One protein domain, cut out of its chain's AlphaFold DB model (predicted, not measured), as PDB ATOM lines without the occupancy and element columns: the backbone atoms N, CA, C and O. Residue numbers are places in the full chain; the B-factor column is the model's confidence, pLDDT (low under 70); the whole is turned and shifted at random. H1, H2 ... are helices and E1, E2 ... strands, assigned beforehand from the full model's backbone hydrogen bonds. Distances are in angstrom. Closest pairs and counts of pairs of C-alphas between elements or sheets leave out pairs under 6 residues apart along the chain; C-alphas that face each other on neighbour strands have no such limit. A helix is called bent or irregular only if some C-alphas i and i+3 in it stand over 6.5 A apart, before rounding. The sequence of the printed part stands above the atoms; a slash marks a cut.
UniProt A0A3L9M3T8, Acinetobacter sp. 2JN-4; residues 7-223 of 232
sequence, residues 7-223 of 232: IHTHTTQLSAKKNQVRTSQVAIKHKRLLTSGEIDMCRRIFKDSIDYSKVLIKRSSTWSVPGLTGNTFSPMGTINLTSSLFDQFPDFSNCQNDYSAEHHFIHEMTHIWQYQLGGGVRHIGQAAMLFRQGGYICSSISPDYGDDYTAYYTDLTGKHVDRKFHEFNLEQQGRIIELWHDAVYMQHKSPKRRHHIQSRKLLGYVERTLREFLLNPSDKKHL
ATOM      1  N   ILE A   7     214.137 361.669 181.877       42.66
ATOM      2  CA  ILE A   7     214.384 363.017 182.391       42.66
ATOM      3  C   ILE A   7     214.863 362.858 183.830       42.66
ATOM      4  O   ILE A   7     214.083 362.471 184.700       42.66
ATOM      5  N   HIS A   8     216.141 363.134 184.092       44.06
ATOM      6  CA  HIS A   8     216.628 363.215 185.466       44.06
ATOM      7  C   HIS A   8     216.508 364.657 185.962       44.06
ATOM      8  O   HIS A   8     216.915 365.594 185.275       44.06
ATOM      9  N   THR A   9     215.900 364.830 187.135       37.06
ATOM     10  CA  THR A   9     215.650 366.143 187.739       37.06
ATOM     11  C   THR A   9     216.606 366.321 188.910       37.06
ATOM     12  O   THR A   9     216.460 365.642 189.921       37.06
ATOM     13  N   HIS A  10     217.586 367.215 188.778       41.59
ATOM     14  CA  HIS A  10     218.464 367.601 189.882       41.59
ATOM     15  C   HIS A  10     217.985 368.929 190.479       41.59
ATOM     16  O   HIS A  10     217.898 369.933 189.772       41.59
ATOM     17  N   THR A  11     217.698 368.936 191.782       38.94
ATOM     18  CA  THR A  11     217.340 370.143 192.539       38.94
ATOM     19  C   THR A  11     218.484 370.481 193.484       38.94
ATOM     20  O   THR A  11     218.656 369.824 194.507       38.94
ATOM     21  N   THR A  12     219.272 371.506 193.164       40.44
ATOM     22  CA  THR A  12     220.288 372.030 194.087       40.44
ATOM     23  C   THR A  12     219.650 373.121 194.943       40.44
ATOM     24  O   THR A  12     219.276 374.171 194.423       40.44
ATOM     25  N   GLN A  13     219.498 372.885 196.249       42.88
ATOM     26  CA  GLN A  13     219.036 373.917 197.179       42.88
ATOM     27  C   GLN A  13     220.228 374.752 197.660       42.88
ATOM     28  O   GLN A  13     221.034 374.291 198.463       42.88
ATOM     29  N   LEU A  14     220.342 375.985 197.164       39.50
ATOM     30  CA  LEU A  14     221.208 377.008 197.752       39.50
ATOM     31  C   LEU A  14     220.391 377.807 198.773       39.50
ATOM     32  O   LEU A  14     219.325 378.337 198.456       39.50
ATOM     33  N   SER A  15     220.885 377.856 200.009       43.22
ATOM     34  CA  SER A  15     220.252 378.571 201.117       43.22
ATOM     35  C   SER A  15     220.224 380.090 200.887       43.22
ATOM     36  O   SER A  15     221.223 380.697 200.512       43.22
ATOM     37  N   ALA A  16     219.055 380.669 201.184       46.19
ATOM     38  CA  ALA A  16     218.781 382.062 201.545       46.19
ATOM     39  C   ALA A  16     219.041 383.191 200.519       46.19
ATOM     40  O   ALA A  16     219.920 384.028 200.699       46.19
ATOM     41  N   LYS A  17     218.148 383.318 199.527       40.34
ATOM     42  CA  LYS A  17     217.353 384.534 199.200       40.34
ATOM     43  C   LYS A  17     216.658 384.320 197.855       40.34
ATOM     44  O   LYS A  17     217.325 383.979 196.888       40.34
ATOM     45  N   LYS A  18     215.327 384.515 197.827       47.28
ATOM     46  CA  LYS A  18     214.426 384.601 196.652       47.28
ATOM     47  C   LYS A  18     215.134 384.354 195.306       47.28
ATOM     48  O   LYS A  18     215.557 385.299 194.654       47.28
ATOM     49  N   ASN A  19     215.253 383.098 194.883       39.53
ATOM     50  CA  ASN A  19     215.719 382.788 193.538       39.53
ATOM     51  C   ASN A  19     214.948 381.593 192.988       39.53
ATOM     52  O   ASN A  19     214.819 380.561 193.643       39.53
ATOM     53  N   GLN A  20     214.389 381.793 191.796       43.44
ATOM     54  CA  GLN A  20     213.682 380.788 191.012       43.44
ATOM     55  C   GLN A  20     214.486 379.490 190.959       43.44
ATOM     56  O   GLN A  20     215.639 379.476 190.527       43.44
ATOM     57  N   VAL A  21     213.847 378.394 191.361       44.44
ATOM     58  CA  VAL A  21     214.356 377.041 191.148       44.44
ATOM     59  C   VAL A  21     214.441 376.822 189.635       44.44
ATOM     60  O   VAL A  21     213.424 376.640 188.970       44.44
ATOM     61  N   ARG A  22     215.648 376.896 189.060       45.66
ATOM     62  CA  ARG A  22     215.891 376.504 187.666       45.66
ATOM     63  C   ARG A  22     216.022 374.991 187.607       45.66
ATOM     64  O   ARG A  22     217.064 374.436 187.942       45.66
ATOM     65  N   THR A  23     214.959 374.328 187.177       42.19
ATOM     66  CA  THR A  23     214.992 372.904 186.858       42.19
ATOM     67  C   THR A  23     215.589 372.717 185.465       42.19
ATOM     68  O   THR A  23     214.942 373.019 184.464       42.19
ATOM     69  N   SER A  24     216.823 372.222 185.382       53.91
ATOM     70  CA  SER A  24     217.427 371.816 184.108       53.91
ATOM     71  C   SER A  24     217.053 370.365 183.817       53.91
ATOM     72  O   SER A  24     217.461 369.462 184.542       53.91
ATOM     73  N   GLN A  25     216.274 370.129 182.762       51.69
ATOM     74  CA  GLN A  25     216.034 368.778 182.256       51.69
ATOM     75  C   GLN A  25     217.246 368.336 181.430       51.69
ATOM     76  O   GLN A  25     217.501 368.892 180.362       51.69
ATOM     77  N   VAL A  26     217.993 367.337 181.902       58.38
ATOM     78  CA  VAL A  26     219.061 366.706 181.112       58.38
ATOM     79  C   VAL A  26     218.500 365.429 180.494       58.38
ATOM     80  O   VAL A  26     218.194 364.468 181.199       58.38
ATOM     81  N   ALA A  27     218.330 365.419 179.171       65.94
ATOM     82  CA  ALA A  27     217.939 364.219 178.439       65.94
ATOM     83  C   ALA A  27     219.157 363.297 178.273       65.94
ATOM     84  O   ALA A  27     220.082 363.608 177.521       65.94
ATOM     85  N   ILE A  28     219.159 362.150 178.956       66.94
ATOM     86  CA  ILE A  28     220.236 361.163 178.827       66.94
ATOM     87  C   ILE A  28     220.025 360.367 177.534       66.94
ATOM     88  O   ILE A  28     219.022 359.672 177.361       66.94
ATOM     89  N   LYS A  29     220.979 360.454 176.599       77.69
ATOM     90  CA  LYS A  29     220.971 359.627 175.382       77.69
ATOM     91  C   LYS A  29     221.337 358.185 175.740       77.69
ATOM     92  O   LYS A  29     222.436 357.929 176.225       77.69
ATOM     93  N   HIS A  30     220.432 357.245 175.465       83.25
ATOM     94  CA  HIS A  30     220.620 355.814 175.763       83.25
ATOM     95  C   HIS A  30     221.083 354.970 174.569       83.25
ATOM     96  O   HIS A  30     221.410 353.798 174.727       83.25
ATOM     97  N   LYS A  31     221.066 355.528 173.360       89.75
ATOM     98  CA  LYS A  31     221.536 354.862 172.145       89.75
ATOM     99  C   LYS A  31     221.874 355.886 171.073       89.75
ATOM    100  O   LYS A  31     221.307 356.981 171.082       89.75
ATOM    101  N   ARG A  32     222.745 355.517 170.141       92.62
ATOM    102  CA  ARG A  32     223.057 356.287 168.935       92.62
ATOM    103  C   ARG A  32     223.333 355.362 167.752       92.62
ATOM    104  O   ARG A  32     223.637 354.187 167.940       92.62
ATOM    105  N   LEU A  33     223.191 355.909 166.551       94.50
ATOM    106  CA  LEU A  33     223.750 355.311 165.340       94.50
ATOM    107  C   LEU A  33     225.258 355.590 165.288       94.50
ATOM    108  O   LEU A  33     225.778 356.388 166.082       94.50
ATOM    109  N   LEU A  34     225.934 354.942 164.344       95.50
ATOM    110  CA  LEU A  34     227.318 355.268 164.018       95.50
ATOM    111  C   LEU A  34     227.435 356.715 163.522       95.50
ATOM    112  O   LEU A  34     226.535 357.226 162.845       95.50
ATOM    113  N   THR A  35     228.540 357.377 163.854       97.06
ATOM    114  CA  THR A  35     228.900 358.667 163.255       97.06
ATOM    115  C   THR A  35     229.395 358.469 161.820       97.06
ATOM    116  O   THR A  35     229.727 357.358 161.408       97.06
ATOM    117  N   SER A  36     229.479 359.546 161.036       97.81
ATOM    118  CA  SER A  36     230.082 359.470 159.698       97.81
ATOM    119  C   SER A  36     231.544 359.019 159.757       97.81
ATOM    120  O   SER A  36     231.944 358.181 158.957       97.81
ATOM    121  N   GLY A  37     232.311 359.502 160.740       97.50
ATOM    122  CA  GLY A  37     233.705 359.100 160.936       97.50
ATOM    123  C   GLY A  37     233.854 357.612 161.260       97.50
ATOM    124  O   GLY A  37     234.695 356.935 160.671       97.50
ATOM    125  N   GLU A  38     232.991 357.067 162.123       97.56
ATOM    126  CA  GLU A  38     232.950 355.630 162.430       97.56
ATOM    127  C   GLU A  38     232.594 354.788 161.198       97.56
ATOM    128  O   GLU A  38     233.226 353.759 160.952       97.56
ATOM    129  N   ILE A  39     231.618 355.232 160.399       98.31
ATOM    130  CA  ILE A  39     231.231 354.554 159.153       98.31
ATOM    131  C   ILE A  39     232.394 354.562 158.159       98.31
ATOM    132  O   ILE A  39     232.739 353.512 157.620       98.31
ATOM    133  N   ASP A  40     233.024 355.715 157.933       98.00
ATOM    134  CA  ASP A  40     234.136 355.850 156.990       98.00
ATOM    135  C   ASP A  40     235.356 355.036 157.427       98.00
ATOM    136  O   ASP A  40     236.048 354.450 156.592       98.00
ATOM    137  N   MET A  41     235.604 354.952 158.734       96.75
ATOM    138  CA  MET A  41     236.632 354.090 159.310       96.75
ATOM    139  C   MET A  41     236.329 352.610 159.044       96.75
ATOM    140  O   MET A  41     237.182 351.893 158.524       96.75
ATOM    141  N   CYS A  42     235.098 352.160 159.305       97.88
ATOM    142  CA  CYS A  42     234.700 350.770 159.076       97.88
ATOM    143  C   CYS A  42     234.674 350.390 157.592       97.88
ATOM    144  O   CYS A  42     235.036 349.265 157.244       97.88
ATOM    145  N   ARG A  43     234.265 351.305 156.706       97.94
ATOM    146  CA  ARG A  43     234.190 351.064 155.256       97.94
ATOM    147  C   ARG A  43     235.542 350.731 154.636       97.94
ATOM    148  O   ARG A  43     235.583 350.008 153.645       97.94
ATOM    149  N   ARG A  44     236.647 351.185 155.235       96.88
ATOM    150  CA  ARG A  44     238.010 350.825 154.797       96.88
ATOM    151  C   ARG A  44     238.300 349.330 154.946       96.88
ATOM    152  O   ARG A  44     239.115 348.804 154.198       96.88
ATOM    153  N   ILE A  45     237.634 348.663 155.888       97.81
ATOM    154  CA  ILE A  45     237.810 347.239 156.193       97.81
ATOM    155  C   ILE A  45     236.684 346.424 155.554       97.81
ATOM    156  O   ILE A  45     236.917 345.526 154.750       97.81
ATOM    157  N   PHE A  46     235.445 346.749 155.921       98.12
ATOM    158  CA  PHE A  46     234.276 345.924 155.638       98.12
ATOM    159  C   PHE A  46     233.546 346.344 154.357       98.12
ATOM    160  O   PHE A  46     232.639 345.636 153.921       98.12
ATOM    161  N   LYS A  47     233.940 347.453 153.714       97.62
ATOM    162  CA  LYS A  47     233.290 347.990 152.504       97.62
ATOM    163  C   LYS A  47     231.774 348.095 152.715       97.62
ATOM    164  O   LYS A  47     231.345 348.599 153.742       97.62
ATOM    165  N   ASP A  48     230.975 347.574 151.792       97.00
ATOM    166  CA  ASP A  48     229.512 347.553 151.889       97.00
ATOM    167  C   ASP A  48     228.965 346.215 152.423       97.00
ATOM    168  O   ASP A  48     227.782 345.919 152.276       97.00
ATOM    169  N   SER A  49     229.811 345.381 153.043       97.12
ATOM    170  CA  SER A  49     229.371 344.097 153.622       97.12
ATOM    171  C   SER A  49     228.557 344.254 154.914       97.12
ATOM    172  O   SER A  49     227.930 343.296 155.366       97.12
ATOM    173  N   ILE A  50     228.549 345.458 155.496       96.81
ATOM    174  CA  ILE A  50     227.737 345.830 156.656       96.81
ATOM    175  C   ILE A  50     226.716 346.882 156.228       96.81
ATOM    176  O   ILE A  50     227.064 347.925 155.674       96.81
ATOM    177  N   ASP A  51     225.453 346.666 156.580       96.62
ATOM    178  CA  ASP A  51     224.443 347.717 156.575       96.62
ATOM    179  C   ASP A  51     224.618 348.596 157.822       96.62
ATOM    180  O   ASP A  51     224.043 348.347 158.890       96.62
ATOM    181  N   TYR A  52     225.454 349.627 157.687       96.25
ATOM    182  CA  TYR A  52     225.786 350.564 158.764       96.25
ATOM    183  C   TYR A  52     224.574 351.319 159.315       96.25
ATOM    184  O   TYR A  52     224.584 351.727 160.475       96.25
ATOM    185  N   SER A  53     223.505 351.468 158.524       95.06
ATOM    186  CA  SER A  53     222.280 352.151 158.960       95.06
ATOM    187  C   SER A  53     221.536 351.389 160.062       95.06
ATOM    188  O   SER A  53     220.762 351.978 160.819       95.06
ATOM    189  N   LYS A  54     221.796 350.081 160.178       92.06
ATOM    190  CA  LYS A  54     221.201 349.196 161.185       92.06
ATOM    191  C   LYS A  54     222.051 349.058 162.446       92.06
ATOM    192  O   LYS A  54     221.574 348.487 163.426       92.06
ATOM    193  N   VAL A  55     223.286 349.560 162.441       91.69
ATOM    194  CA  VAL A  55     224.207 349.411 163.570       91.69
ATOM    195  C   VAL A  55     223.864 350.421 164.657       91.69
ATOM    196  O   VAL A  55     223.807 351.630 164.428       91.69
ATOM    197  N   LEU A  56     223.631 349.907 165.862       90.69
ATOM    198  CA  LEU A  56     223.288 350.699 167.035       90.69
ATOM    199  C   LEU A  56     224.348 350.529 168.117       90.69
ATOM    200  O   LEU A  56     224.725 349.409 168.455       90.69
ATOM    201  N   ILE A  57     224.739 351.649 168.716       89.19
ATOM    202  CA  ILE A  57     225.528 351.699 169.943       89.19
ATOM    203  C   ILE A  57     224.568 352.043 171.080       89.19
ATOM    204  O   ILE A  57     223.888 353.074 171.037       89.19
ATOM    205  N   LYS A  58     224.470 351.181 172.091       87.56
ATOM    206  CA  LYS A  58     223.598 351.363 173.259       87.56
ATOM    207  C   LYS A  58     224.411 351.680 174.507       87.56
ATOM    208  O   LYS A  58     225.462 351.097 174.746       87.56
ATOM    209  N   ARG A  59     223.855 352.563 175.332       85.12
ATOM    210  CA  ARG A  59     224.270 352.787 176.714       85.12
ATOM    211  C   ARG A  59     223.664 351.692 177.589       85.12
ATOM    212  O   ARG A  59     222.440 351.603 177.688       85.12
ATOM    213  N   SER A  60     224.508 350.914 178.252       71.56
ATOM    214  CA  SER A  60     224.123 349.884 179.218       71.56
ATOM    215  C   SER A  60     224.596 350.239 180.632       71.56
ATOM    216  O   SER A  60     225.668 350.818 180.819       71.56
ATOM    217  N   SER A  61     223.788 349.878 181.635       53.72
ATOM    218  CA  SER A  61     224.119 349.991 183.064       53.72
ATOM    219  C   SER A  61     225.004 348.850 183.569       53.72
ATOM    220  O   SER A  61     225.655 349.004 184.597       53.72
ATOM    221  N   THR A  62     225.021 347.710 182.874       41.47
ATOM    222  CA  THR A  62     225.677 346.474 183.324       41.47
ATOM    223  C   THR A  62     226.328 345.717 182.164       41.47
ATOM    224  O   THR A  62     225.771 345.607 181.069       41.47
ATOM    225  N   TRP A  63     227.526 345.208 182.452       45.44
ATOM    226  CA  TRP A  63     228.363 344.300 181.664       45.44
ATOM    227  C   TRP A  63     227.633 342.968 181.422       45.44
ATOM    228  O   TRP A  63     227.069 342.418 182.365       45.44
ATOM    229  N   SER A  64     227.612 342.424 180.202       30.66
ATOM    230  CA  SER A  64     227.153 341.038 179.990       30.66
ATOM    231  C   SER A  64     228.077 340.334 179.005       30.66
ATOM    232  O   SER A  64     228.439 340.894 177.979       30.66
ATOM    233  N   VAL A  65     228.531 339.159 179.430       37.25
ATOM    234  CA  VAL A  65     229.893 338.639 179.271       37.25
ATOM    235  C   VAL A  65     229.850 337.172 178.872       37.25
ATOM    236  O   VAL A  65     228.808 336.534 179.039       37.25
ATOM    237  N   PRO A  66     230.976 336.603 178.429       34.62
ATOM    238  CA  PRO A  66     231.941 336.040 179.397       34.62
ATOM    239  C   PRO A  66     233.388 336.438 179.037       34.62
ATOM    240  O   PRO A  66     233.699 336.512 177.862       34.62
ATOM    241  N   GLY A  67     234.361 336.735 179.901       33.72
ATOM    242  CA  GLY A  67     234.486 337.191 181.291       33.72
ATOM    243  C   GLY A  67     235.280 338.522 181.238       33.72
ATOM    244  O   GLY A  67     236.007 338.781 180.299       33.72
ATOM    245  N   LEU A  68     234.876 339.578 181.937       36.47
ATOM    246  CA  LEU A  68     235.532 340.138 183.120       36.47
ATOM    247  C   LEU A  68     236.954 340.713 182.929       36.47
ATOM    248  O   LEU A  68     237.704 340.701 183.887       36.47
ATOM    249  N   THR A  69     237.274 341.272 181.752       36.91
ATOM    250  CA  THR A  69     238.010 342.547 181.523       36.91
ATOM    251  C   THR A  69     238.265 342.718 180.016       36.91
ATOM    252  O   THR A  69     239.140 342.056 179.475       36.91
ATOM    253  N   GLY A  70     237.530 343.589 179.318       37.31
ATOM    254  CA  GLY A  70     237.752 343.843 177.878       37.31
ATOM    255  C   GLY A  70     236.494 344.352 177.179       37.31
ATOM    256  O   GLY A  70     235.550 343.601 176.961       37.31
ATOM    257  N   ASN A  71     236.408 345.671 177.014       39.16
ATOM    258  CA  ASN A  71     235.165 346.423 176.843       39.16
ATOM    259  C   ASN A  71     234.531 346.269 175.470       39.16
ATOM    260  O   ASN A  71     234.837 347.129 174.657       39.16
ATOM    261  N   THR A  72     233.608 345.306 175.298       46.12
ATOM    262  CA  THR A  72     232.394 345.380 174.448       46.12
ATOM    263  C   THR A  72     231.785 343.990 174.182       46.12
ATOM    264  O   THR A  72     232.474 342.981 174.182       46.12
ATOM    265  N   PHE A  73     230.458 343.921 174.014       47.50
ATOM    266  CA  PHE A  73     229.750 342.708 173.586       47.50
ATOM    267  C   PHE A  73     228.652 343.106 172.598       47.50
ATOM    268  O   PHE A  73     227.839 344.001 172.891       47.50
ATOM    269  N   SER A  74     228.610 342.416 171.456       52.03
ATOM    270  CA  SER A  74     227.648 342.651 170.379       52.03
ATOM    271  C   SER A  74     226.600 341.535 170.234       52.03
ATOM    272  O   SER A  74     226.501 340.918 169.168       52.03
ATOM    273  N   PRO A  75     225.756 341.258 171.255       51.97
ATOM    274  CA  PRO A  75     224.669 340.318 171.084       51.97
ATOM    275  C   PRO A  75     223.705 340.935 170.079       51.97
ATOM    276  O   PRO A  75     223.093 341.977 170.320       51.97
ATOM    277  N   MET A  76     223.547 340.270 168.943       60.28
ATOM    278  CA  MET A  76     222.493 340.588 167.985       60.28
ATOM    279  C   MET A  76     222.692 341.898 167.205       60.28
ATOM    280  O   MET A  76     221.740 342.647 166.991       60.28
ATOM    281  N   GLY A  77     223.920 342.194 166.770       64.38
ATOM    282  CA  GLY A  77     224.163 343.319 165.857       64.38
ATOM    283  C   GLY A  77     224.059 344.701 166.519       64.38
ATOM    284  O   GLY A  77     223.775 345.691 165.848       64.38
ATOM    285  N   THR A  78     224.248 344.775 167.839       78.06
ATOM    286  CA  THR A  78     224.255 346.026 168.609       78.06
ATOM    287  C   THR A  78     225.473 346.065 169.518       78.06
ATOM    288  O   THR A  78     225.622 345.163 170.331       78.06
ATOM    289  N   ILE A  79     226.239 347.150 169.483       83.38
ATOM    290  CA  ILE A  79     227.372 347.374 170.386       83.38
ATOM    291  C   ILE A  79     226.845 347.935 171.712       83.38
ATOM    292  O   ILE A  79     226.138 348.946 171.725       83.38
ATOM    293  N   ASN A  80     227.175 347.307 172.842       80.75
ATOM    294  CA  ASN A  80     226.787 347.801 174.167       80.75
ATOM    295  C   ASN A  80     227.996 348.390 174.894       80.75
ATOM    296  O   ASN A  80     228.978 347.695 175.141       80.75
ATOM    297  N   LEU A  81     227.893 349.662 175.274       78.06
ATOM    298  CA  LEU A  81     228.910 350.391 176.029       78.06
ATOM    299  C   LEU A  81     228.422 350.667 177.447       78.06
ATOM    300  O   LEU A  81     227.234 350.923 177.665       78.06
ATOM    301  N   THR A  82     229.342 350.689 178.409       76.75
ATOM    302  CA  THR A  82     229.043 351.238 179.736       76.75
ATOM    303  C   THR A  82     228.703 352.724 179.619       76.75
ATOM    304  O   THR A  82     229.150 353.400 178.692       76.75
ATOM    305  N   SER A  83     227.935 353.259 180.571       78.44
ATOM    306  CA  SER A  83     227.624 354.696 180.603       78.44
ATOM    307  C   SER A  83     228.867 355.584 180.490       78.44
ATOM    308  O   SER A  83     228.840 356.534 179.719       78.44
ATOM    309  N   SER A  84     229.957 355.230 181.181       79.19
ATOM    310  CA  SER A  84     231.220 355.981 181.143       79.19
ATOM    311  C   SER A  84     231.825 356.022 179.738       79.19
ATOM    312  O   SER A  84     232.113 357.096 179.225       79.19
ATOM    313  N   LEU A  85     231.955 354.864 179.078       79.81
ATOM    314  CA  LEU A  85     232.535 354.783 177.732       79.81
ATOM    315  C   LEU A  85     231.633 355.427 176.677       79.81
ATOM    316  O   LEU A  85     232.126 356.078 175.762       79.81
ATOM    317  N   PHE A  86     230.314 355.272 176.813       83.81
ATOM    318  CA  PHE A  86     229.350 355.901 175.911       83.81
ATOM    319  C   PHE A  86     229.457 357.433 175.948       83.81
ATOM    320  O   PHE A  86     229.325 358.077 174.910       83.81
ATOM    321  N   ASP A  87     229.684 358.007 177.133       85.00
ATOM    322  CA  ASP A  87     229.877 359.450 177.305       85.00
ATOM    323  C   ASP A  87     231.269 359.914 176.869       85.00
ATOM    324  O   ASP A  87     231.401 360.977 176.265       85.00
ATOM    325  N   GLN A  88     232.298 359.111 177.146       85.19
ATOM    326  CA  GLN A  88     233.686 359.417 176.809       85.19
ATOM    327  C   GLN A  88     233.954 359.381 175.299       85.19
ATOM    328  O   GLN A  88     234.720 360.206 174.802       85.19
ATOM    329  N   PHE A  89     233.324 358.452 174.572       86.94
ATOM    330  CA  PHE A  89     233.561 358.217 173.145       86.94
ATOM    331  C   PHE A  89     232.298 358.493 172.312       86.94
ATOM    332  O   PHE A  89     231.602 357.572 171.859       86.94
ATOM    333  N   PRO A  90     231.979 359.781 172.071       90.06
ATOM    334  CA  PRO A  90     230.889 360.151 171.173       90.06
ATOM    335  C   PRO A  90     231.185 359.778 169.711       90.06
ATOM    336  O   PRO A  90     230.237 359.626 168.943       90.06
ATOM    337  N   ASP A  91     232.466 359.620 169.353       92.06
ATOM    338  CA  ASP A  91     232.953 359.175 168.045       92.06
ATOM    339  C   ASP A  91     234.270 358.381 168.195       92.06
ATOM    340  O   ASP A  91     235.299 358.947 168.571       92.06
ATOM    341  N   PHE A  92     234.249 357.079 167.887       91.44
ATOM    342  CA  PHE A  92     235.429 356.204 167.981       91.44
ATOM    343  C   PHE A  92     236.491 356.446 166.899       91.44
ATOM    344  O   PHE A  92     237.626 356.003 167.048       91.44
ATOM    345  N   SER A  93     236.165 357.160 165.817       92.12
ATOM    346  CA  SER A  93     237.158 357.547 164.802       92.12
ATOM    347  C   SER A  93     238.038 358.724 165.248       92.12
ATOM    348  O   SER A  93     239.094 358.983 164.658       92.12
ATOM    349  N   ASN A  94     237.623 359.417 166.315       89.06
ATOM    350  CA  ASN A  94     238.292 360.580 166.886       89.06
ATOM    351  C   ASN A  94     238.526 360.412 168.398       89.06
ATOM    352  O   ASN A  94     238.158 361.264 169.211       89.06
ATOM    353  N   CYS A  95     239.151 359.300 168.782       81.56
ATOM    354  CA  CYS A  95     239.551 359.058 170.163       81.56
ATOM    355  C   CYS A  95     240.750 359.939 170.537       81.56
ATOM    356  O   CYS A  95     241.897 359.649 170.188       81.56
ATOM    357  N   GLN A  96     240.496 361.028 171.260       74.00
ATOM    358  CA  GLN A  96     241.562 361.835 171.847       74.00
ATOM    359  C   GLN A  96     242.129 361.107 173.074       74.00
ATOM    360  O   GLN A  96     241.391 360.749 173.986       74.00
ATOM    361  N   ASN A  97     243.450 360.915 173.108       70.88
ATOM    362  CA  ASN A  97     244.233 360.377 174.235       70.88
ATOM    363  C   ASN A  97     244.045 358.890 174.595       70.88
ATOM    364  O   ASN A  97     244.928 358.342 175.252       70.88
ATOM    365  N   ASP A  98     242.985 358.222 174.137       80.88
ATOM    366  CA  ASP A  98     242.801 356.776 174.315       80.88
ATOM    367  C   ASP A  98     242.570 356.067 172.978       80.88
ATOM    368  O   ASP A  98     241.452 355.790 172.550       80.88
ATOM    369  N   TYR A  99     243.675 355.752 172.314       83.44
ATOM    370  CA  TYR A  99     243.654 355.041 171.041       83.44
ATOM    371  C   TYR A  99     243.250 353.568 171.177       83.44
ATOM    372  O   TYR A  99     243.020 352.923 170.158       83.44
ATOM    373  N   SER A 100     243.148 353.023 172.397       83.25
ATOM    374  CA  SER A 100     242.704 351.639 172.556       83.25
ATOM    375  C   SER A 100     241.240 351.462 172.158       83.25
ATOM    376  O   SER A 100     240.874 350.488 171.503       83.25
ATOM    377  N   ALA A 101     240.419 352.476 172.438       86.25
ATOM    378  CA  ALA A 101     239.001 352.486 172.108       86.25
ATOM    379  C   ALA A 101     238.723 352.343 170.600       86.25
ATOM    380  O   ALA A 101     237.722 351.746 170.217       86.25
ATOM    381  N   GLU A 102     239.604 352.856 169.739       89.75
ATOM    382  CA  GLU A 102     239.425 352.795 168.284       89.75
ATOM    383  C   GLU A 102     239.630 351.380 167.726       89.75
ATOM    384  O   GLU A 102     238.785 350.895 166.974       89.75
ATOM    385  N   HIS A 103     240.706 350.684 168.112       87.31
ATOM    386  CA  HIS A 103     240.921 349.311 167.637       87.31
ATOM    387  C   HIS A 103     239.945 348.320 168.293       87.31
ATOM    388  O   HIS A 103     239.434 347.441 167.601       87.31
ATOM    389  N   HIS A 104     239.562 348.534 169.560       88.25
ATOM    390  CA  HIS A 104     238.480 347.774 170.196       88.25
ATOM    391  C   HIS A 104     237.133 347.970 169.487       88.25
ATOM    392  O   HIS A 104     236.394 347.013 169.273       88.25
ATOM    393  N   PHE A 105     236.822 349.190 169.045       92.56
ATOM    394  CA  PHE A 105     235.623 349.425 168.244       92.56
ATOM    395  C   PHE A 105     235.661 348.658 166.909       92.56
ATOM    396  O   PHE A 105     234.644 348.111 166.481       92.56
ATOM    397  N   ILE A 106     236.827 348.550 166.268       95.12
ATOM    398  CA  ILE A 106     236.996 347.723 165.064       95.12
ATOM    399  C   ILE A 106     236.820 346.224 165.352       95.12
ATOM    400  O   ILE A 106     236.203 345.524 164.540       95.12
ATOM    401  N   HIS A 107     237.290 345.731 166.503       94.00
ATOM    402  CA  HIS A 107     237.014 344.362 166.958       94.00
ATOM    403  C   HIS A 107     235.504 344.106 167.020       94.00
ATOM    404  O   HIS A 107     235.000 343.182 166.385       94.00
ATOM    405  N   GLU A 108     234.736 345.000 167.643       92.12
ATOM    406  CA  GLU A 108     233.273 344.861 167.685       92.12
ATOM    407  C   GLU A 108     232.602 344.932 166.330       92.12
ATOM    408  O   GLU A 108     231.660 344.188 166.051       92.12
ATOM    409  N   MET A 109     233.079 345.812 165.458       95.25
ATOM    410  CA  MET A 109     232.550 345.903 164.106       95.25
ATOM    411  C   MET A 109     232.802 344.616 163.311       95.25
ATOM    412  O   MET A 109     231.997 344.285 162.437       95.25
ATOM    413  N   THR A 110     233.815 343.824 163.681       95.69
ATOM    414  CA  THR A 110     233.994 342.457 163.171       95.69
ATOM    415  C   THR A 110     232.856 341.538 163.614       95.69
ATOM    416  O   THR A 110     232.323 340.788 162.797       95.69
ATOM    417  N   HIS A 111     232.401 341.627 164.865       92.94
ATOM    418  CA  HIS A 111     231.239 340.867 165.334       92.94
ATOM    419  C   HIS A 111     229.937 341.299 164.661       92.94
ATOM    420  O   HIS A 111     229.123 340.449 164.290       92.94
ATOM    421  N   ILE A 112     229.756 342.603 164.430       93.31
ATOM    422  CA  ILE A 112     228.632 343.123 163.640       93.31
ATOM    423  C   ILE A 112     228.662 342.548 162.219       93.31
ATOM    424  O   ILE A 112     227.632 342.069 161.739       93.31
ATOM    425  N   TRP A 113     229.828 342.544 161.569       95.88
ATOM    426  CA  TRP A 113     230.022 341.934 160.254       95.88
ATOM    427  C   TRP A 113     229.673 340.439 160.257       95.88
ATOM    428  O   TRP A 113     228.836 340.002 159.464       95.88
ATOM    429  N   GLN A 114     230.222 339.665 161.198       93.31
ATOM    430  CA  GLN A 114     229.932 338.234 161.346       93.31
ATOM    431  C   GLN A 114     228.433 337.978 161.546       93.31
ATOM    432  O   GLN A 114     227.874 337.048 160.959       93.31
ATOM    433  N   TYR A 115     227.770 338.809 162.357       91.69
ATOM    434  CA  TYR A 115     226.342 338.707 162.630       91.69
ATOM    435  C   TYR A 115     225.492 339.007 161.391       91.69
ATOM    436  O   TYR A 115     224.610 338.214 161.050       91.69
ATOM    437  N   GLN A 116     225.743 340.129 160.710       93.06
ATOM    438  CA  GLN A 116     224.948 340.537 159.550       93.06
ATOM    439  C   GLN A 116     225.157 339.598 158.356       93.06
ATOM    440  O   GLN A 116     224.188 339.225 157.696       93.06
ATOM    441  N   LEU A 117     226.398 339.169 158.105       92.88
ATOM    442  CA  LEU A 117     226.729 338.334 156.951       92.88
ATOM    443  C   LEU A 117     226.428 336.841 157.187       92.88
ATOM    444  O   LEU A 117     225.965 336.145 156.278       92.88
ATOM    445  N   GLY A 118     226.694 336.338 158.397       85.00
ATOM    446  CA  GLY A 118     226.547 334.924 158.763       85.00
ATOM    447  C   GLY A 118     225.214 334.544 159.394       85.00
ATOM    448  O   GLY A 118     224.897 333.355 159.464       85.00
ATOM    449  N   GLY A 119     224.431 335.534 159.820       82.56
ATOM    450  CA  GLY A 119     223.175 335.343 160.528       82.56
ATOM    451  C   GLY A 119     223.370 335.110 162.029       82.56
ATOM    452  O   GLY A 119     224.330 334.483 162.487       82.56
ATOM    453  N   GLY A 120     222.402 335.587 162.813       78.38
ATOM    454  CA  GLY A 120     222.514 335.618 164.270       78.38
ATOM    455  C   GLY A 120     222.654 334.263 164.950       78.38
ATOM    456  O   GLY A 120     223.424 334.145 165.896       78.38
ATOM    457  N   VAL A 121     221.974 333.231 164.448       77.75
ATOM    458  CA  VAL A 121     222.038 331.878 165.028       77.75
ATOM    459  C   VAL A 121     223.454 331.309 164.947       77.75
ATOM    460  O   VAL A 121     223.953 330.773 165.934       77.75
ATOM    461  N   ARG A 122     224.130 331.471 163.801       82.62
ATOM    462  CA  ARG A 122     225.509 331.004 163.624       82.62
ATOM    463  C   ARG A 122     226.450 331.743 164.569       82.62
ATOM    464  O   ARG A 122     227.212 331.093 165.270       82.62
ATOM    465  N   HIS A 123     226.358 333.071 164.621       82.19
ATOM    466  CA  HIS A 123     227.185 333.899 165.503       82.19
ATOM    467  C   HIS A 123     227.024 333.500 166.983       82.19
ATOM    468  O   HIS A 123     228.006 333.195 167.657       82.19
ATOM    469  N   ILE A 124     225.779 333.411 167.463       82.94
ATOM    470  CA  ILE A 124     225.464 333.027 168.847       82.94
ATOM    471  C   ILE A 124     225.956 331.607 169.150       82.94
ATOM    472  O   ILE A 124     226.537 331.373 170.208       82.94
ATOM    473  N   GLY A 125     225.765 330.663 168.224       83.00
ATOM    474  CA  GLY A 125     226.231 329.287 168.386       83.00
ATOM    475  C   GLY A 125     227.749 329.193 168.553       83.00
ATOM    476  O   GLY A 125     228.227 328.439 169.396       83.00
ATOM    477  N   GLN A 126     228.516 329.992 167.808       86.75
ATOM    478  CA  GLN A 126     229.973 330.022 167.956       86.75
ATOM    479  C   GLN A 126     230.417 330.616 169.287       86.75
ATOM    480  O   GLN A 126     231.226 329.996 169.976       86.75
ATOM    481  N   ALA A 127     229.851 331.758 169.685       85.69
ATOM    482  CA  ALA A 127     230.149 332.360 170.982       85.69
ATOM    483  C   ALA A 127     229.823 331.388 172.136       85.69
ATOM    484  O   ALA A 127     230.630 331.189 173.042       85.69
ATOM    485  N   ALA A 128     228.687 330.685 172.066       84.38
ATOM    486  CA  ALA A 128     228.324 329.668 173.053       84.38
ATOM    487  C   ALA A 128     229.337 328.509 173.113       84.38
ATOM    488  O   ALA A 128     229.671 328.025 174.199       84.38
ATOM    489  N   MET A 129     229.866 328.077 171.965       88.50
ATOM    490  CA  MET A 129     230.881 327.022 171.910       88.50
ATOM    491  C   MET A 129     232.210 327.459 172.527       88.50
ATOM    492  O   MET A 129     232.809 326.668 173.263       88.50
ATOM    493  N   LEU A 130     232.649 328.696 172.285       88.31
ATOM    494  CA  LEU A 130     233.851 329.256 172.912       88.31
ATOM    495  C   LEU A 130     233.677 329.381 174.431       88.31
ATOM    496  O   LEU A 130     234.556 328.966 175.186       88.31
ATOM    497  N   PHE A 131     232.508 329.842 174.889       85.62
ATOM    498  CA  PHE A 131     232.180 329.898 176.316       85.62
ATOM    499  C   PHE A 131     232.246 328.535 176.990       85.62
ATOM    500  O   PHE A 131     232.901 328.391 178.021       85.62
ATOM    501  N   ARG A 132     231.631 327.515 176.384       88.00
ATOM    502  CA  ARG A 132     231.634 326.146 176.917       88.00
ATOM    503  C   ARG A 132     233.048 325.581 177.085       88.00
ATOM    504  O   ARG A 132     233.278 324.759 177.962       88.00
ATOM    505  N   GLN A 133     233.988 326.013 176.250       88.19
ATOM    506  CA  GLN A 133     235.395 325.607 176.313       88.19
ATOM    507  C   GLN A 133     236.227 326.441 177.296       88.19
ATOM    508  O   GLN A 133     237.440 326.252 177.377       88.19
ATOM    509  N   GLY A 134     235.600 327.367 178.024       85.88
ATOM    510  CA  GLY A 134     236.293 328.286 178.918       85.88
ATOM    511  C   GLY A 134     237.073 329.370 178.179       85.88
ATOM    512  O   GLY A 134     237.861 330.058 178.815       85.88
ATOM    513  N   GLY A 135     236.846 329.574 176.874       86.62
ATOM    514  CA  GLY A 135     237.577 330.561 176.065       86.62
ATOM    515  C   GLY A 135     237.466 331.991 176.585       86.62
ATOM    516  O   GLY A 135     238.303 332.825 176.292       86.62
ATOM    517  N   TYR A 136     236.455 332.233 177.400       83.50
ATOM    518  CA  TYR A 136     236.098 333.507 177.990       83.50
ATOM    519  C   TYR A 136     236.330 333.561 179.512       83.50
ATOM    520  O   TYR A 136     235.997 334.536 180.173       83.50
ATOM    521  N   ILE A 137     236.820 332.477 180.108       83.12
ATOM    522  CA  ILE A 137     237.000 332.341 181.562       83.12
ATOM    523  C   ILE A 137     238.476 332.106 181.870       83.12
ATOM    524  O   ILE A 137     239.021 332.685 182.804       83.12
ATOM    525  N   CYS A 138     239.120 331.255 181.078       86.50
ATOM    526  CA  CYS A 138     240.531 330.946 181.191       86.50
ATOM    527  C   CYS A 138     241.359 331.995 180.445       86.50
ATOM    528  O   CYS A 138     240.996 332.412 179.342       86.50
ATOM    529  N   SER A 139     242.485 332.384 181.036       89.00
ATOM    530  CA  SER A 139     243.507 333.167 180.352       89.00
ATOM    531  C   SER A 139     244.603 332.267 179.780       89.00
ATOM    532  O   SER A 139     244.762 331.101 180.151       89.00
ATOM    533  N   SER A 140     245.335 332.800 178.812       90.12
ATOM    534  CA  SER A 140     246.468 332.167 178.151       90.12
ATOM    535  C   SER A 140     247.444 333.234 177.675       90.12
ATOM    536  O   SER A 140     247.037 334.344 177.345       90.12
ATOM    537  N   ILE A 141     248.723 332.880 177.575       92.25
ATOM    538  CA  ILE A 141     249.745 333.784 177.049       92.25
ATOM    539  C   ILE A 141     249.867 333.549 175.541       92.25
ATOM    540  O   ILE A 141     250.495 332.588 175.100       92.25
ATOM    541  N   SER A 142     249.250 334.422 174.748       91.19
ATOM    542  CA  SER A 142     249.402 334.455 173.294       91.19
ATOM    543  C   SER A 142     250.772 335.038 172.912       91.19
ATOM    544  O   SER A 142     251.115 336.123 173.389       91.19
ATOM    545  N   PRO A 143     251.540 334.395 172.010       92.25
ATOM    546  CA  PRO A 143     252.748 334.989 171.424       92.25
ATOM    547  C   PRO A 143     252.495 336.334 170.730       92.25
ATOM    548  O   PRO A 143     253.374 337.200 170.687       92.25
ATOM    549  N   ASP A 144     251.280 336.516 170.214       92.31
ATOM    550  CA  ASP A 144     250.886 337.678 169.431       92.31
ATOM    551  C   ASP A 144     250.358 338.844 170.260       92.31
ATOM    552  O   ASP A 144     250.328 339.956 169.746       92.31
ATOM    553  N   TYR A 145     249.946 338.631 171.514       88.88
ATOM    554  CA  TYR A 145     249.357 339.692 172.342       88.88
ATOM    555  C   TYR A 145     249.858 339.707 173.792       88.88
ATOM    556  O   TYR A 145     250.097 340.773 174.374       88.88
ATOM    557  N   GLY A 146     250.138 338.536 174.361       89.81
ATOM    558  CA  GLY A 146     250.460 338.325 175.768       89.81
ATOM    559  C   GLY A 146     249.315 337.663 176.523       89.81
ATOM    560  O   GLY A 146     248.591 336.855 175.956       89.81
ATOM    561  N   ASP A 147     249.195 337.988 177.810       89.75
ATOM    562  CA  ASP A 147     248.121 337.493 178.671       89.75
ATOM    563  C   ASP A 147     246.761 338.039 178.218       89.75
ATOM    564  O   ASP A 147     246.574 339.256 178.130       89.75
ATOM    565  N   ASP A 148     245.855 337.126 177.880       88.38
ATOM    566  CA  ASP A 148     244.500 337.406 177.411       88.38
ATOM    567  C   ASP A 148     243.608 336.165 177.571       88.38
ATOM    568  O   ASP A 148     244.087 335.067 177.865       88.38
ATOM    569  N   TYR A 149     242.307 336.301 177.338       89.56
ATOM    570  CA  TYR A 149     241.383 335.173 177.300       89.56
ATOM    571  C   TYR A 149     241.744 334.166 176.208       89.56
ATOM    572  O   TYR A 149     242.127 334.524 175.094       89.56
ATOM    573  N   THR A 150     241.572 332.875 176.497       90.12
ATOM    574  CA  THR A 150     241.996 331.811 175.573       90.12
ATOM    575  C   THR A 150     241.269 331.861 174.223       90.12
ATOM    576  O   THR A 150     241.825 331.441 173.212       90.12
ATOM    577  N   ALA A 151     240.060 332.424 174.148       90.81
ATOM    578  CA  ALA A 151     239.355 332.625 172.881       90.81
ATOM    579  C   ALA A 151     240.127 333.533 171.905       90.81
ATOM    580  O   ALA A 151     240.032 333.324 170.698       90.81
ATOM    581  N   TYR A 152     240.932 334.469 172.418       91.31
ATOM    582  CA  TYR A 152     241.737 335.420 171.648       91.31
ATOM    583  C   TYR A 152     243.127 334.888 171.300       91.31
ATOM    584  O   TYR A 152     243.891 335.567 170.605       91.31
ATOM    585  N   TYR A 153     243.478 333.686 171.773       94.44
ATOM    586  CA  TYR A 153     244.805 333.128 171.574       94.44
ATOM    587  C   TYR A 153     245.148 333.108 170.079       94.44
ATOM    588  O   TYR A 153     244.485 332.446 169.279       94.44
ATOM    589  N   THR A 154     246.238 333.773 169.706       94.62
ATOM    590  CA  THR A 154     246.803 333.750 168.353       94.62
ATOM    591  C   THR A 154     248.318 333.523 168.409       94.62
ATOM    592  O   THR A 154     248.977 333.950 169.358       94.62
ATOM    593  N   ASP A 155     248.836 332.768 167.434       96.06
ATOM    594  CA  ASP A 155     250.267 332.599 167.149       96.06
ATOM    595  C   ASP A 155     250.484 332.584 165.624       96.06
ATOM    596  O   ASP A 155     250.648 331.542 164.984       96.06
ATOM    597  N   LEU A 156     250.398 333.768 165.024       96.44
ATOM    598  CA  LEU A 156     250.484 334.032 163.588       96.44
ATOM    599  C   LEU A 156     251.897 333.828 163.033       96.44
ATOM    600  O   LEU A 156     252.063 333.737 161.818       96.44
ATOM    601  N   THR A 157     252.906 333.749 163.903       95.88
ATOM    602  CA  THR A 157     254.298 333.469 163.515       95.88
ATOM    603  C   THR A 157     254.690 332.001 163.655       95.88
ATOM    604  O   THR A 157     255.694 331.590 163.077       95.88
ATOM    605  N   GLY A 158     253.907 331.216 164.397       95.19
ATOM    606  CA  GLY A 158     254.100 329.787 164.598       95.19
ATOM    607  C   GLY A 158     252.894 328.994 164.109       95.19
ATOM    608  O   GLY A 158     252.661 328.882 162.904       95.19
ATOM    609  N   LYS A 159     252.115 328.416 165.027       93.75
ATOM    610  CA  LYS A 159     251.094 327.405 164.685       93.75
ATOM    611  C   LYS A 159     249.976 327.887 163.754       93.75
ATOM    612  O   LYS A 159     249.283 327.056 163.171       93.75
ATOM    613  N   HIS A 160     249.757 329.194 163.627       96.00
ATOM    614  CA  HIS A 160     248.717 329.760 162.767       96.00
ATOM    615  C   HIS A 160     249.268 330.401 161.479       96.00
ATOM    616  O   HIS A 160     248.493 331.019 160.755       96.00
ATOM    617  N   VAL A 161     250.561 330.249 161.162       95.19
ATOM    618  CA  VAL A 161     251.221 330.944 160.034       95.19
ATOM    619  C   VAL A 161     250.578 330.691 158.661       95.19
ATOM    620  O   VAL A 161     250.518 331.600 157.830       95.19
ATOM    621  N   ASP A 162     250.060 329.482 158.432       94.19
ATOM    622  CA  ASP A 162     249.424 329.086 157.166       94.19
ATOM    623  C   ASP A 162     247.892 329.018 157.242       94.19
ATOM    624  O   ASP A 162     247.222 328.778 156.229       94.19
ATOM    625  N   ARG A 163     247.338 329.267 158.435       95.94
ATOM    626  CA  ARG A 163     245.903 329.199 158.702       95.94
ATOM    627  C   ARG A 163     245.175 330.303 157.929       95.94
ATOM    628  O   ARG A 163     245.563 331.472 157.944       95.94
ATOM    629  N   LYS A 164     244.101 329.945 157.230       97.00
ATOM    630  CA  LYS A 164     243.252 330.874 156.475       97.00
ATOM    631  C   LYS A 164     242.306 331.614 157.409       97.00
ATOM    632  O   LYS A 164     241.905 331.097 158.445       97.00
ATOM    633  N   PHE A 165     241.872 332.810 157.008       97.75
ATOM    634  CA  PHE A 165     241.040 333.671 157.856       97.75
ATOM    635  C   PHE A 165     239.773 332.987 158.410       97.75
ATOM    636  O   PHE A 165     239.427 333.171 159.572       97.75
ATOM    637  N   HIS A 166     239.101 332.152 157.616       96.31
ATOM    638  CA  HIS A 166     237.886 331.444 158.043       96.31
ATOM    639  C   HIS A 166     238.140 330.281 159.010       96.31
ATOM    640  O   HIS A 166     237.204 329.791 159.634       96.31
ATOM    641  N   GLU A 167     239.381 329.820 159.144       96.56
ATOM    642  CA  GLU A 167     239.759 328.753 160.077       96.56
ATOM    643  C   GLU A 167     240.003 329.288 161.495       96.56
ATOM    644  O   GLU A 167     240.155 328.512 162.435       96.56
ATOM    645  N   PHE A 168     240.020 330.609 161.671       96.94
ATOM    646  CA  PHE A 168     240.024 331.244 162.981       96.94
ATOM    647  C   PHE A 168     238.612 331.285 163.570       96.94
ATOM    648  O   PHE A 168     237.613 331.348 162.845       96.94
ATOM    649  N   ASN A 169     238.531 331.231 164.898       95.06
ATOM    650  CA  ASN A 169     237.273 331.398 165.611       95.06
ATOM    651  C   ASN A 169     236.808 332.868 165.603       95.06
ATOM    652  O   ASN A 169     237.506 333.764 165.122       95.06
ATOM    653  N   LEU A 170     235.615 333.103 166.151       92.75
ATOM    654  CA  LEU A 170     234.970 334.413 166.199       92.75
ATOM    655  C   LEU A 170     235.873 335.539 166.745       92.75
ATOM    656  O   LEU A 170     235.971 336.593 166.115       92.75
ATOM    657  N   GLU A 171     236.526 335.303 167.885       93.56
ATOM    658  CA  GLU A 171     237.357 336.288 168.591       93.56
ATOM    659  C   GLU A 171     238.712 336.476 167.918       93.56
ATOM    660  O   GLU A 171     239.184 337.596 167.746       93.56
ATOM    661  N   GLN A 172     239.320 335.383 167.459       96.31
ATOM    662  CA  GLN A 172     240.577 335.434 166.717       96.31
ATOM    663  C   GLN A 172     240.447 336.245 165.425       96.31
ATOM    664  O   GLN A 172     241.360 336.985 165.070       96.31
ATOM    665  N   GLN A 173     239.319 336.141 164.715       97.62
ATOM    666  CA  GLN A 173     239.075 336.981 163.541       97.62
ATOM    667  C   GLN A 173     239.014 338.468 163.897       97.62
ATOM    668  O   GLN A 173     239.606 339.277 163.180       97.62
ATOM    669  N   GLY A 174     238.342 338.814 165.001       95.50
ATOM    670  CA  GLY A 174     238.320 340.178 165.535       95.50
ATOM    671  C   GLY A 174     239.731 340.678 165.844       95.50
ATOM    672  O   GLY A 174     240.144 341.701 165.295       95.50
ATOM    673  N   ARG A 175     240.516 339.870 166.575       95.00
ATOM    674  CA  ARG A 175     241.931 340.117 166.899       95.00
ATOM    675  C   ARG A 175     242.776 340.396 165.650       95.00
ATOM    676  O   ARG A 175     243.570 341.331 165.616       95.00
ATOM    677  N   ILE A 176     242.624 339.592 164.600       97.94
ATOM    678  CA  ILE A 176     243.402 339.743 163.361       97.94
ATOM    679  C   ILE A 176     243.041 341.051 162.640       97.94
ATOM    680  O   ILE A 176     243.935 341.758 162.170       97.94
ATOM    681  N   ILE A 177     241.751 341.389 162.558       98.25
ATOM    682  CA  ILE A 177     241.291 342.617 161.897       98.25
ATOM    683  C   ILE A 177     241.714 343.864 162.683       98.25
ATOM    684  O   ILE A 177     242.165 344.835 162.068       98.25
ATOM    685  N   GLU A 178     241.626 343.857 164.016       95.00
ATOM    686  CA  GLU A 178     242.073 345.004 164.813       95.00
ATOM    687  C   GLU A 178     243.593 345.216 164.706       95.00
ATOM    688  O   GLU A 178     244.021 346.355 164.527       95.00
ATOM    689  N   LEU A 179     244.409 344.147 164.707       96.69
ATOM    690  CA  LEU A 179     245.864 344.240 164.521       96.69
ATOM    691  C   LEU A 179     246.201 344.839 163.149       96.69
ATOM    692  O   LEU A 179     247.097 345.677 163.035       96.69
ATOM    693  N   TRP A 180     245.466 344.447 162.105       97.81
ATOM    694  CA  TRP A 180     245.623 345.023 160.770       97.81
ATOM    695  C   TRP A 180     245.300 346.517 160.755       97.81
ATOM    696  O   TRP A 180     246.114 347.326 160.306       97.81
ATOM    697  N   HIS A 181     244.124 346.889 161.271       97.00
ATOM    698  CA  HIS A 181     243.673 348.277 161.314       97.00
ATOM    699  C   HIS A 181     244.678 349.159 162.059       97.00
ATOM    700  O   HIS A 181     245.068 350.227 161.581       97.00
ATOM    701  N   ASP A 182     245.142 348.674 163.205       95.94
ATOM    702  CA  ASP A 182     246.110 349.345 164.051       95.94
ATOM    703  C   ASP A 182     247.446 349.589 163.342       95.94
ATOM    704  O   ASP A 182     247.991 350.698 163.349       95.94
ATOM    705  N   ALA A 183     247.961 348.555 162.677       96.44
ATOM    706  CA  ALA A 183     249.212 348.629 161.946       96.44
ATOM    707  C   ALA A 183     249.126 349.585 160.750       96.44
ATOM    708  O   ALA A 183     250.093 350.303 160.481       96.44
ATOM    709  N   VAL A 184     248.003 349.592 160.030       96.62
ATOM    710  CA  VAL A 184     247.846 350.336 158.772       96.62
ATOM    711  C   VAL A 184     247.438 351.789 159.016       96.62
ATOM    712  O   VAL A 184     248.084 352.685 158.471       96.62
ATOM    713  N   TYR A 185     246.430 352.043 159.853       95.06
ATOM    714  CA  TYR A 185     245.777 353.355 159.959       95.06
ATOM    715  C   TYR A 185     246.127 354.150 161.222       95.06
ATOM    716  O   TYR A 185     245.867 355.352 161.269       95.06
ATOM    717  N   MET A 186     246.751 353.530 162.229       92.75
ATOM    718  CA  MET A 186     246.998 354.163 163.534       92.75
ATOM    719  C   MET A 186     248.477 354.495 163.796       92.75
ATOM    720  O   MET A 186     248.882 354.705 164.935       92.75
ATOM    721  N   GLN A 187     249.295 354.616 162.745       90.94
ATOM    722  CA  GLN A 187     250.758 354.794 162.840       90.94
ATOM    723  C   GLN A 187     251.203 356.035 163.636       90.94
ATOM    724  O   GLN A 187     252.272 356.043 164.241       90.94
ATOM    725  N   HIS A 188     250.385 357.090 163.663       88.75
ATOM    726  CA  HIS A 188     250.684 358.331 164.391       88.75
ATOM    727  C   HIS A 188     249.977 358.420 165.755       88.75
ATOM    728  O   HIS A 188     250.194 359.364 166.514       88.75
ATOM    729  N   LYS A 189     249.144 357.429 166.089       87.69
ATOM    730  CA  LYS A 189     248.268 357.407 167.263       87.69
ATOM    731  C   LYS A 189     248.932 356.642 168.415       87.69
ATOM    732  O   LYS A 189     248.701 355.454 168.626       87.69
ATOM    733  N   SER A 190     249.788 357.342 169.167       85.06
ATOM    734  CA  SER A 190     250.620 356.771 170.247       85.06
ATOM    735  C   SER A 190     251.459 355.568 169.776       85.06
ATOM    736  O   SER A 190     251.250 354.436 170.213       85.06
ATOM    737  N   PRO A 191     252.455 355.789 168.897       88.12
ATOM    738  CA  PRO A 191     253.194 354.705 168.240       88.12
ATOM    739  C   PRO A 191     253.995 353.811 169.199       88.12
ATOM    740  O   PRO A 191     254.392 352.709 168.834       88.12
ATOM    741  N   LYS A 192     254.245 354.267 170.433       91.25
ATOM    742  CA  LYS A 192     255.013 353.527 171.445       91.25
ATOM    743  C   LYS A 192     254.169 352.547 172.266       91.25
ATOM    744  O   LYS A 192     254.728 351.821 173.086       91.25
ATOM    745  N   ARG A 193     252.841 352.520 172.100       91.00
ATOM    746  CA  ARG A 193     251.995 351.576 172.843       91.00
ATOM    747  C   ARG A 193     252.282 350.141 172.402       91.00
ATOM    748  O   ARG A 193     252.464 349.868 171.215       91.00
ATOM    749  N   ARG A 194     252.263 349.216 173.364       90.75
ATOM    750  CA  ARG A 194     252.572 347.793 173.154       90.75
ATOM    751  C   ARG A 194     251.779 347.179 171.994       90.75
ATOM    752  O   ARG A 194     252.372 346.528 171.142       90.75
ATOM    753  N   HIS A 195     250.472 347.445 171.938       91.19
ATOM    754  CA  HIS A 195     249.593 346.949 170.876       91.19
ATOM    755  C   HIS A 195     250.070 347.382 169.482       91.19
ATOM    756  O   HIS A 195     250.107 346.558 168.572       91.19
ATOM    757  N   HIS A 196     250.503 348.638 169.304       94.69
ATOM    758  CA  HIS A 196     250.957 349.128 168.001       94.69
ATOM    759  C   HIS A 196     252.268 348.491 167.559       94.69
ATOM    760  O   HIS A 196     252.378 348.021 166.429       94.69
ATOM    761  N   ILE A 197     253.248 348.421 168.464       95.06
ATOM    762  CA  ILE A 197     254.540 347.775 168.196       95.06
ATOM    763  C   ILE A 197     254.315 346.341 167.706       95.06
ATOM    764  O   ILE A 197     254.891 345.915 166.704       95.06
ATOM    765  N   GLN A 198     253.424 345.620 168.383       94.94
ATOM    766  CA  GLN A 198     253.080 344.250 168.043       94.94
ATOM    767  C   GLN A 198     252.310 344.145 166.717       94.94
ATOM    768  O   GLN A 198     252.657 343.324 165.871       94.94
ATOM    769  N   SER A 199     251.343 345.034 166.484       96.12
ATOM    770  CA  SER A 199     250.595 345.122 165.220       96.12
ATOM    771  C   SER A 199     251.536 345.338 164.030       96.12
ATOM    772  O   SER A 199     251.444 344.652 163.013       96.12
ATOM    773  N   ARG A 200     252.518 346.238 164.172       96.81
ATOM    774  CA  ARG A 200     253.541 346.496 163.148       96.81
ATOM    775  C   ARG A 200     254.456 345.295 162.920       96.81
ATOM    776  O   ARG A 200     254.794 345.020 161.772       96.81
ATOM    777  N   LYS A 201     254.831 344.567 163.978       96.81
ATOM    778  CA  LYS A 201     255.638 343.339 163.880       96.81
ATOM    779  C   LYS A 201     254.905 342.228 163.117       96.81
ATOM    780  O   LYS A 201     255.532 341.507 162.345       96.81
ATOM    781  N   LEU A 202     253.595 342.098 163.322       97.38
ATOM    782  CA  LEU A 202     252.774 341.034 162.736       97.38
ATOM    783  C   LEU A 202     252.187 341.371 161.358       97.38
ATOM    784  O   LEU A 202     251.630 340.480 160.717       97.38
ATOM    785  N   LEU A 203     252.324 342.614 160.881       97.44
ATOM    786  CA  LEU A 203     251.609 343.125 159.705       97.44
ATOM    787  C   LEU A 203     251.680 342.195 158.482       97.44
ATOM    788  O   LEU A 203     250.643 341.881 157.909       97.44
ATOM    789  N   GLY A 204     252.862 341.688 158.120       97.62
ATOM    790  CA  GLY A 204     253.002 340.810 156.948       97.62
ATOM    791  C   GLY A 204     252.267 339.466 157.072       97.62
ATOM    792  O   GLY A 204     251.787 338.928 156.072       97.62
ATOM    793  N   TYR A 205     252.141 338.926 158.288       97.81
ATOM    794  CA  TYR A 205     251.371 337.706 158.560       97.81
ATOM    795  C   TYR A 205     249.872 337.998 158.519       97.81
ATOM    796  O   TYR A 205     249.112 337.289 157.865       97.81
ATOM    797  N   VAL A 206     249.464 339.100 159.145       97.44
ATOM    798  CA  VAL A 206     248.074 339.557 159.162       97.44
ATOM    799  C   VAL A 206     247.568 339.862 157.745       97.44
ATOM    800  O   VAL A 206     246.497 339.396 157.367       97.44
ATOM    801  N   GLU A 207     248.348 340.564 156.918       97.50
ATOM    802  CA  GLU A 207     248.010 340.840 155.513       97.50
ATOM    803  C   GLU A 207     247.889 339.561 154.683       97.50
ATOM    804  O   GLU A 207     247.011 339.454 153.825       97.50
ATOM    805  N   ARG A 208     248.746 338.565 154.937       97.06
ATOM    806  CA  ARG A 208     248.650 337.258 154.278       97.06
ATOM    807  C   ARG A 208     247.339 336.562 154.638       97.06
ATOM    808  O   ARG A 208     246.658 336.081 153.734       97.06
ATOM    809  N   THR A 209     246.982 336.545 155.919       97.56
ATOM    810  CA  THR A 209     245.741 335.939 156.412       97.56
ATOM    811  C   THR A 209     244.507 336.654 155.863       97.56
ATOM    812  O   THR A 209     243.563 335.999 155.423       97.56
ATOM    813  N   LEU A 210     244.525 337.990 155.829       97.88
ATOM    814  CA  LEU A 210     243.394 338.821 155.410       97.88
ATOM    815  C   LEU A 210     243.297 339.062 153.900       97.88
ATOM    816  O   LEU A 210     242.309 339.646 153.463       97.88
ATOM    817  N   ARG A 211     244.269 338.619 153.092       96.50
ATOM    818  CA  ARG A 211     244.357 338.922 151.650       96.50
ATOM    819  C   ARG A 211     243.024 338.778 150.915       96.50
ATOM    820  O   ARG A 211     242.572 339.717 150.271       96.50
ATOM    821  N   GLU A 212     242.395 337.614 151.032       97.12
ATOM    822  CA  GLU A 212     241.131 337.324 150.349       97.12
ATOM    823  C   GLU A 212     239.961 338.131 150.932       97.12
ATOM    824  O   GLU A 212     239.120 338.637 150.191       97.12
ATOM    825  N   PHE A 213     239.943 338.306 152.257       97.88
ATOM    826  CA  PHE A 213     238.913 339.073 152.955       97.88
ATOM    827  C   PHE A 213     238.928 340.551 152.541       97.88
ATOM    828  O   PHE A 213     237.882 341.114 152.232       97.88
ATOM    829  N   LEU A 214     240.108 341.172 152.452       96.50
ATOM    830  CA  LEU A 214     240.248 342.574 152.041       96.50
ATOM    831  C   LEU A 214     239.838 342.793 150.575       96.50
ATOM    832  O   LEU A 214     239.414 343.894 150.205       96.50
ATOM    833  N   LEU A 215     239.910 341.759 149.730       96.81
ATOM    834  CA  LEU A 215     239.383 341.811 148.366       96.81
ATOM    835  C   LEU A 215     237.851 341.791 148.368       96.81
ATOM    836  O   LEU A 215     237.239 342.669 147.751       96.81
ATOM    837  N   ASN A 216     237.229 340.861 149.094       97.75
ATOM    838  CA  ASN A 216     235.774 340.717 149.124       97.75
ATOM    839  C   ASN A 216     235.233 340.374 150.529       97.75
ATOM    840  O   ASN A 216     234.922 339.213 150.801       97.75
ATOM    841  N   PRO A 217     235.018 341.372 151.407       97.62
ATOM    842  CA  PRO A 217     234.499 341.128 152.756       97.62
ATOM    843  C   PRO A 217     233.039 340.646 152.765       97.62
ATOM    844  O   PRO A 217     232.554 340.176 153.791       97.62
ATOM    845  N   SER A 218     232.329 340.718 151.633       97.62
ATOM    846  CA  SER A 218     230.971 340.177 151.478       97.62
ATOM    847  C   SER A 218     230.952 338.671 151.186       97.62
ATOM    848  O   SER A 218     229.878 338.066 151.152       97.62
ATOM    849  N   ASP A 219     232.108 338.040 150.962       97.50
ATOM    850  CA  ASP A 219     232.187 336.601 150.731       97.50
ATOM    851  C   ASP A 219     231.993 335.825 152.044       97.50
ATOM    852  O   ASP A 219     232.811 335.859 152.967       97.50
ATOM    853  N   LYS A 220     230.895 335.065 152.112       96.06
ATOM    854  CA  LYS A 220     230.534 334.242 153.274       96.06
ATOM    855  C   LYS A 220     231.570 333.166 153.596       96.06
ATOM    856  O   LYS A 220     231.545 332.654 154.719       96.06
ATOM    857  N   LYS A 221     232.484 332.833 152.672       96.00
ATOM    858  CA  LYS A 221     233.599 331.913 152.945       96.00
ATOM    859  C   LYS A 221     234.503 332.426 154.060       96.00
ATOM    860  O   LYS A 221     235.129 331.607 154.711       96.00
ATOM    861  N   HIS A 222     234.553 333.741 154.292       96.62
ATOM    862  CA  HIS A 222     235.381 334.361 155.328       96.62
ATOM    863  C   HIS A 222     234.825 334.212 156.736       96.62
ATOM    864  O   HIS A 222     235.568 334.392 157.697       96.62
ATOM    865  N   LEU A 223     233.540 333.888 156.876       95.75
ATOM    866  CA  LEU A 223     232.931 333.719 158.186       95.75
ATOM    867  C   LEU A 223     233.608 332.575 158.952       95.75
ATOM    868  O   LEU A 223     233.922 331.546 158.347       95.75
TER     869      LEU A 223
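This is residues 7 to 223 of the 232 residues of a protein of Acinetobacter sp. 2JN-4 (UniProt A0A3L9M3T8). Crossed helices make the body, with H3 and H5 packed on each other at its core; a small three-stranded sheet lies beyond H3, and the bent helix H6 packs on H5 away from that sheet. From the sheet's end a thin looped arm, residues 7 to 28 with the short strands E1 and E2, makes much of the length, and its residues 14 to 20 stick out. The printed part has 217 residues with six named helices and seven named strands, in the order E1 E2 E3 H1 E4 E5 H2 H3 H4 E6 E7 H5 H6, and its class is mixed, helices and strands. The sheet runs E3 E4 E5 and is mixed, while E6 and E7 form a separate antiparallel hairpin. The whole is only just compact, close to loose, with a radius of gyration of the C-alphas of 19.9 A, and elongated, spanning 77 by 40 by 35 A.

Start at E1, residues 7 to 9, which meets E2, residues 25 to 28, only at a point, where C-alphas 7 and 27 face each other at 5.4 A. E2 runs on into E3, residues 31 to 33, across a break of 2 residues at 62 degrees. E3 is antiparallel to E4, residues 56 to 60, at 161 degrees, with N 32 and O 57 at 2.8 A, within hydrogen-bond range. E4 is parallel to E5, residues 78 to 82, at 32 degrees, with N 58 and O 79 at 2.8 A. H2, residues 83 to 88, is on this sheet over E4 at a height over the sheet of 7.5 A, only just not over E5, on which 2 of its 6 C-alphas fall; it stands up from the sheet at 54 degrees. H3, residues 100 to 118, only grazes the sheet with its residues 105 to 115. H1, residues 36 to 46, only just touches residues 106 to 113 of H3, with 3 pairs of C-alphas within 8 A, the closest being Cys 42 and Ile 106 at 7.1 A. H4, residues 120 to 132, and H3 touch only at the corner, and only just, with 3 pairs of C-alphas within 8 A; the closest are Tyr 115 and His 123 at 5.7 A. Look next at the hairpin of E6, residues 139 to 142, and E7, residues 146 to 149, where N 140 and O 148 are 2.8 A apart. H5, residues 170 to 185, touches H3 at a steep tilt of 50 degrees, opposite ways, with the C-alphas of His 107 and Gly 174 closest at 4.6 A. H6, residues 194 to 215, was assigned as one helix by its hydrogen bonds but is bent, with C-alphas 201 and 204 at 7.8 A; its arms H6a, residues 194 to 201, and H6b, residues 204 to 215, stand about perpendicular at 80 degrees. H5 touches H6a, closest at the C-alphas of Leu 179 and Ser 199, 4.9 A, and H6b, closest at those of Trp 180 and Val 206, 6.2 A. H6b is itself irregular, with C-alphas 209 and 212 at 7.7 A. Every O i to N i+4 pair is within hydrogen-bond range in H2, H3, H4, H5 and H6a; in H1 it is 5 of 7 and in H6b 6 of 8.

Find C-alpha 7 at (214.384, 363.017, 182.391), where E1 begins. H1 is 14.8 A long from first to last C-alpha, E4 12.2 A and E5 13.2 A. Find C-alpha 100 at (242.704, 351.639, 172.556); from there H3 runs 27.0 A. H4 measures 18.2 A and H5 22.7 A. H6a measures 10.7 A and H6b 16.1 A, ending at C-alpha 215, (239.383, 341.811, 148.366).

The two C-alphas farthest apart are those of Lys 17 and Asp 162, at 76.6 A. The printed part has no cut. The links E1 to E2, E4 to E5, H2 to H3 and E7 to H5 are long. The mean pLDDT of the printed part is 83.1; look for values under 70 in residues 7 to 28 and 61 to 77.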